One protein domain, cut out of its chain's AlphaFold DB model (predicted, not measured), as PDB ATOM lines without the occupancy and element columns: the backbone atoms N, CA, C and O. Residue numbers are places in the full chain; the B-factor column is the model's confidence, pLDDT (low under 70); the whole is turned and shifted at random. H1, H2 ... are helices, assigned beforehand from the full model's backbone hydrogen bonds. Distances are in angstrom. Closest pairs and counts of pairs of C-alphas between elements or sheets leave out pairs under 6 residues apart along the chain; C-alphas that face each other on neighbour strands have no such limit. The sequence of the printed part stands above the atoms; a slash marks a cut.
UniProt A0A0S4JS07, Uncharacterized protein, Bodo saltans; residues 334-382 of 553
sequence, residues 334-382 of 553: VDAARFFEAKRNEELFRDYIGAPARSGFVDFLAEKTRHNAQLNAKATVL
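Overview. This is residues 334 to 382 of the 553 residues of an uncharacterized protein of Bodo saltans (UniProt A0A0S4JS07). Two long helices make an open V: H1 is one arm, H2 the other, and the corner lies where H1 ends and H2 begins. No core lies between the arms, and most of each stands free. The printed part has 49 residues, with H1 then H2 and no named strand; its class is all helix. It is extended, with a radius of gyration of the C-alphas of 18.3 A and spans of 59 by 25 by 6 A.

Along the chain. Find C-alpha 334 at (236.239, 226.910, 288.543); from there H1, residues 334 to 354, runs 30.2 A to C-alpha 354 at (206.163, 228.290, 291.091). After Ala 355, H2, residues 356 to 382, runs 38.7 A to C-alpha 382 at (191.797, 233.851, 327.032).

Arrangement. Look at the tight link of one residue: H1 and H2 are close but not clearly touching, their closest C-alphas, those of Ile 353 and Ser 359, 5.8 A apart. Their lines are about perpendicular, at 75 degrees. Every O i to N i+4 pair is within hydrogen-bond range in H1, and 22 of 23 in H2.

Size, cuts and confidence. The two C-alphas farthest apart, Val 334 and Leu 382, are 59.2 A apart. The printed part has no cut. Mean pLDDT of the printed part is 77.2; look for values under 70 at residues 357 to 359, 373, 376 and 379 to 380.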
ATOM      1  N   VAL A 334     236.998 227.949 287.818       77.12
ATOM      2  CA  VAL A 334     236.239 226.910 288.543       77.12
ATOM      3  C   VAL A 334     235.173 227.528 289.450       77.12
ATOM      4  O   VAL A 334     234.026 227.075 289.453       77.12
ATOM      5  N   ASP A 335     235.513 228.582 290.190       76.19
ATOM      6  CA  ASP A 335     234.570 229.225 291.110       76.19
ATOM      7  C   ASP A 335     233.502 230.058 290.369       76.19
ATOM      8  O   ASP A 335     232.342 230.082 290.789       76.19
ATOM      9  N   ALA A 336     233.822 230.619 289.195       79.38
ATOM     10  CA  ALA A 336     232.825 231.194 288.289       79.38
ATOM     11  C   ALA A 336     231.855 230.132 287.733       79.38
ATOM     12  O   ALA A 336     230.644 230.358 287.717       79.38
ATOM     13  N   ALA A 337     232.351 228.957 287.324       82.50
ATOM     14  CA  ALA A 337     231.500 227.864 286.846       82.50
ATOM     15  C   ALA A 337     230.509 227.395 287.930       82.50
ATOM     16  O   ALA A 337     229.308 227.299 287.668       82.50
ATOM     17  N   ARG A 338     230.993 227.213 289.169       84.00
ATOM     18  CA  ARG A 338     230.165 226.892 290.348       84.00
ATOM     19  C   ARG A 338     229.088 227.944 290.619       84.00
ATOM     20  O   ARG A 338     227.965 227.587 290.967       84.00
ATOM     21  N   PHE A 339     229.398 229.231 290.447       87.31
ATOM     22  CA  PHE A 339     228.419 230.310 290.614       87.31
ATOM     23  C   PHE A 339     227.278 230.227 289.586       87.31
ATOM     24  O   PHE A 339     226.107 230.344 289.954       87.31
ATOM     25  N   PHE A 340     227.587 229.970 288.310       88.25
ATOM     26  CA  PHE A 340     226.557 229.801 287.278       88.25
ATOM     27  C   PHE A 340     225.720 228.528 287.476       88.25
ATOM     28  O   PHE A 340     224.508 228.561 287.262       88.25
ATOM     29  N   GLU A 341     226.329 227.435 287.938       85.62
ATOM     30  CA  GLU A 341     225.616 226.205 288.305       85.62
ATOM     31  C   GLU A 341     224.668 226.429 289.495       85.62
ATOM     32  O   GLU A 341     223.488 226.083 289.422       85.62
ATOM     33  N   ALA A 342     225.136 227.097 290.556       81.38
ATOM     34  CA  ALA A 342     224.308 227.459 291.707       81.38
ATOM     35  C   ALA A 342     223.119 228.354 291.311       81.38
ATOM     36  O   ALA A 342     221.990 228.086 291.727       81.38
ATOM     37  N   LYS A 343     223.340 229.360 290.451       88.38
ATOM     38  CA  LYS A 343     222.269 230.233 289.938       88.38
ATOM     39  C   LYS A 343     221.239 229.459 289.110       88.38
ATOM     40  O   LYS A 343     220.041 229.640 289.310       88.38
ATOM     41  N   ARG A 344     221.688 228.554 288.233       87.62
ATOM     42  CA  ARG A 344     220.795 227.686 287.445       87.62
ATOM     43  C   ARG A 344     219.956 226.770 288.340       87.62
ATOM     44  O   ARG A 344     218.780 226.551 288.058       87.62
ATOM     45  N   ASN A 345     220.534 226.267 289.428       85.12
ATOM     46  CA  ASN A 345     219.812 225.455 290.407       85.12
ATOM     47  C   ASN A 345     218.802 226.285 291.223       85.12
ATOM     48  O   ASN A 345     217.726 225.777 291.535       85.12
ATOM     49  N   GLU A 346     219.082 227.563 291.509       83.75
ATOM     50  CA  GLU A 346     218.094 228.482 292.098       83.75
ATOM     51  C   GLU A 346     216.918 228.749 291.141       83.75
ATOM     52  O   GLU A 346     215.762 228.712 291.558       83.75
ATOM     53  N   GLU A 347     217.195 228.970 289.853       86.25
ATOM     54  CA  GLU A 347     216.174 229.175 288.814       86.25
ATOM     55  C   GLU A 347     215.278 227.932 288.662       86.25
ATOM     56  O   GLU A 347     214.058 228.036 288.792       86.25
ATOM     57  N   LEU A 348     215.868 226.735 288.547       83.38
ATOM     58  CA  LEU A 348     215.124 225.464 288.519       83.38
ATOM     59  C   LEU A 348     214.291 225.226 289.792       83.38
ATOM     60  O   LEU A 348     213.187 224.685 289.720       83.38
ATOM     61  N   PHE A 349     214.789 225.634 290.964       78.38
ATOM     62  CA  PHE A 349     214.062 225.530 292.233       78.38
ATOM     63  C   PHE A 349     212.885 226.518 292.317       78.38
ATOM     64  O   PHE A 349     211.809 226.156 292.806       78.38
ATOM     65  N   ARG A 350     213.054 227.743 291.796       72.94
ATOM     66  CA  ARG A 350     211.976 228.738 291.670       72.94
ATOM     67  C   ARG A 350     210.871 228.240 290.742       72.94
ATOM     68  O   ARG A 350     209.711 228.294 291.142       72.94
ATOM     69  N   ASP A 351     211.213 227.682 289.582       80.06
ATOM     70  CA  ASP A 351     210.237 227.102 288.646       80.06
ATOM     71  C   ASP A 351     209.508 225.892 289.261       80.06
ATOM     72  O   ASP A 351     208.285 225.763 289.159       80.06
ATOM     73  N   TYR A 352     210.239 225.031 289.977       76.81
ATOM     74  CA  TYR A 352     209.687 223.863 290.672       76.81
ATOM     75  C   TYR A 352     208.681 224.231 291.778       76.81
ATOM     76  O   TYR A 352     207.700 223.512 291.968       76.81
ATOM     77  N   ILE A 353     208.887 225.341 292.496       70.88
ATOM     78  CA  ILE A 353     207.935 225.842 293.507       70.88
ATOM     79  C   ILE A 353     206.815 226.683 292.874       70.88
ATOM     80  O   ILE A 353     205.669 226.593 293.313       70.88
ATOM     81  N   GLY A 354     207.119 227.455 291.827       72.31
ATOM     82  CA  GLY A 354     206.163 228.290 291.091       72.31
ATOM     83  C   GLY A 354     205.134 227.507 290.270       72.31
ATOM     84  O   GLY A 354     204.120 228.071 289.864       72.31
ATOM     85  N   ALA A 355     205.351 226.207 290.048       82.81
ATOM     86  CA  ALA A 355     204.378 225.322 289.417       82.81
ATOM     87  C   ALA A 355     203.021 225.352 290.173       82.81
ATOM     88  O   ALA A 355     202.990 224.997 291.355       82.81
ATOM     89  N   PRO A 356     201.880 225.684 289.525       75.81
ATOM     90  CA  PRO A 356     200.611 225.965 290.221       75.81
ATOM     91  C   PRO A 356     200.080 224.856 291.146       75.81
ATOM     92  O   PRO A 356     199.465 225.132 292.172       75.81
ATOM     93  N   ALA A 357     200.345 223.587 290.818       69.31
ATOM     94  CA  ALA A 357     199.963 222.442 291.651       69.31
ATOM     95  C   ALA A 357     200.781 222.322 292.957       69.31
ATOM     96  O   ALA A 357     200.389 221.598 293.869       69.31
ATOM     97  N   ARG A 358     201.928 223.009 293.043       68.56
ATOM     98  CA  ARG A 358     202.850 223.013 294.190       68.56
ATOM     99  C   ARG A 358     202.763 224.322 294.969       68.56
ATOM    100  O   ARG A 358     202.747 224.269 296.197       68.56
ATOM    101  N   SER A 359     202.601 225.460 294.287       69.50
ATOM    102  CA  SER A 359     202.338 226.745 294.948       69.50
ATOM    103  C   SER A 359     201.092 226.660 295.835       69.50
ATOM    104  O   SER A 359     201.180 226.974 297.015       69.50
ATOM    105  N   GLY A 360     199.994 226.063 295.348       74.88
ATOM    106  CA  GLY A 360     198.773 225.867 296.141       74.88
ATOM    107  C   GLY A 360     198.953 225.029 297.419       74.88
ATOM    108  O   GLY A 360     198.218 225.223 298.387       74.88
ATOM    109  N   PHE A 361     199.952 224.138 297.475       73.12
ATOM    110  CA  PHE A 361     200.312 223.419 298.704       73.12
ATOM    111  C   PHE A 361     201.137 224.295 299.662       73.12
ATOM    112  O   PHE A 361     200.904 224.269 300.870       73.12
ATOM    113  N   VAL A 362     202.055 225.113 299.139       72.31
ATOM    114  CA  VAL A 362     202.801 226.108 299.930       72.31
ATOM    115  C   VAL A 362     201.856 227.171 300.503       72.31
ATOM    116  O   VAL A 362     201.949 227.492 301.688       72.31
ATOM    117  N   ASP A 363     200.889 227.639 299.713       75.25
ATOM    118  CA  ASP A 363     199.846 228.581 300.129       75.25
ATOM    119  C   ASP A 363     198.945 227.977 301.219       75.25
ATOM    120  O   ASP A 363     198.693 228.620 302.238       75.25
ATOM    121  N   PHE A 364     198.535 226.709 301.077       80.25
ATOM    122  CA  PHE A 364     197.802 225.974 302.117       80.25
ATOM    123  C   PHE A 364     198.604 225.840 303.424       80.25
ATOM    124  O   PHE A 364     198.057 226.029 304.515       80.25
ATOM    125  N   LEU A 365     199.911 225.554 303.344       74.19
ATOM    126  CA  LEU A 365     200.785 225.517 304.521       74.19
ATOM    127  C   LEU A 365     200.928 226.902 305.169       74.19
ATOM    128  O   LEU A 365     200.897 227.004 306.401       74.19
ATOM    129  N   ALA A 366     201.029 227.971 304.377       73.44
ATOM    130  CA  ALA A 366     201.058 229.346 304.872       73.44
ATOM    131  C   ALA A 366     199.727 229.744 305.539       73.44
ATOM    132  O   ALA A 366     199.734 230.333 306.625       73.44
ATOM    133  N   GLU A 367     198.586 229.365 304.955       81.44
ATOM    134  CA  GLU A 367     197.252 229.589 305.518       81.44
ATOM    135  C   GLU A 367     197.062 228.832 306.839       81.44
ATOM    136  O   GLU A 367     196.701 229.446 307.847       81.44
ATOM    137  N   LYS A 368     197.387 227.531 306.892       77.75
ATOM    138  CA  LYS A 368     197.346 226.740 308.138       77.75
ATOM    139  C   LYS A 368     198.276 227.302 309.212       77.75
ATOM    140  O   LYS A 368     197.885 227.364 310.377       77.75
ATOM    141  N   THR A 369     199.467 227.773 308.840       73.75
ATOM    142  CA  THR A 369     200.405 228.410 309.781       73.75
ATOM    143  C   THR A 369     199.829 229.715 310.341       73.75
ATOM    144  O   THR A 369     199.813 229.911 311.559       73.75
ATOM    145  N   ARG A 370     199.264 230.577 309.482       75.56
ATOM    146  CA  ARG A 370     198.574 231.816 309.886       75.56
ATOM    147  C   ARG A 370     197.359 231.529 310.778       75.56
ATOM    148  O   ARG A 370     197.166 232.223 311.774       75.56
ATOM    149  N   HIS A 371     196.571 230.502 310.464       78.75
ATOM    150  CA  HIS A 371     195.415 230.090 311.261       78.75
ATOM    151  C   HIS A 371     195.828 229.600 312.658       78.75
ATOM    152  O   HIS A 371     195.289 230.065 313.661       78.75
ATOM    153  N   ASN A 372     196.841 228.733 312.746       72.81
ATOM    154  CA  ASN A 372     197.357 228.239 314.024       72.81
ATOM    155  C   ASN A 372     197.942 229.376 314.884       72.81
ATOM    156  O   ASN A 372     197.708 229.416 316.091       72.81
ATOM    157  N   ALA A 373     198.624 230.352 314.272       69.50
ATOM    158  CA  ALA A 373     199.083 231.553 314.971       69.50
ATOM    159  C   ALA A 373     197.911 232.382 315.544       69.50
ATOM    160  O   ALA A 373     197.973 232.820 316.693       69.50
ATOM    161  N   GLN A 374     196.813 232.540 314.795       77.50
ATOM    162  CA  GLN A 374     195.602 233.217 315.283       77.50
ATOM    163  C   GLN A 374     194.904 232.452 316.420       77.50
ATOM    164  O   GLN A 374     194.408 233.084 317.357       77.50
ATOM    165  N   LEU A 375     194.867 231.116 316.372       76.12
ATOM    166  CA  LEU A 375     194.338 230.293 317.467       76.12
ATOM    167  C   LEU A 375     195.198 230.427 318.730       76.12
ATOM    168  O   LEU A 375     194.655 230.683 319.803       76.12
ATOM    169  N   ASN A 376     196.526 230.354 318.601       68.56
ATOM    170  CA  ASN A 376     197.454 230.536 319.721       68.56
ATOM    171  C   ASN A 376     197.349 231.942 320.338       68.56
ATOM    172  O   ASN A 376     197.354 232.076 321.564       68.56
ATOM    173  N   ALA A 377     197.183 232.986 319.518       71.94
ATOM    174  CA  ALA A 377     196.943 234.346 319.999       71.94
ATOM    175  C   ALA A 377     195.627 234.447 320.794       71.94
ATOM    176  O   ALA A 377     195.629 234.936 321.924       71.94
ATOM    177  N   LYS A 378     194.518 233.910 320.262       75.75
ATOM    178  CA  LYS A 378     193.214 233.867 320.956       75.75
ATOM    179  C   LYS A 378     193.280 233.083 322.270       75.75
ATOM    180  O   LYS A 378     192.781 233.560 323.285       75.75
ATOM    181  N   ALA A 379     193.931 231.919 322.273       69.31
ATOM    182  CA  ALA A 379     194.126 231.106 323.472       69.31
ATOM    183  C   ALA A 379     194.978 231.829 324.531       69.31
ATOM    184  O   ALA A 379     194.673 231.749 325.717       69.31
ATOM    185  N   THR A 380     195.996 232.588 324.111       68.12
ATOM    186  CA  THR A 380     196.824 233.397 325.024       68.12
ATOM    187  C   THR A 380     196.017 234.550 325.630       68.12
ATOM    188  O   THR A 380     196.078 234.758 326.838       68.12
ATOM    189  N   VAL A 381     195.189 235.248 324.840       74.31
ATOM    190  CA  VAL A 381     194.276 236.290 325.355       74.31
ATOM    191  C   VAL A 381     193.278 235.716 326.367       74.31
ATOM    192  O   VAL A 381     193.088 236.315 327.423       74.31
ATOM    193  N   LEU A 382     192.705 234.536 326.100       72.75
ATOM    194  CA  LEU A 382     191.797 233.851 327.032       72.75
ATOM    195  C   LEU A 382     192.502 233.363 328.311       72.75
ATOM    196  O   LEU A 382     191.933 233.438 329.397       72.75
TER     197      LEU A 382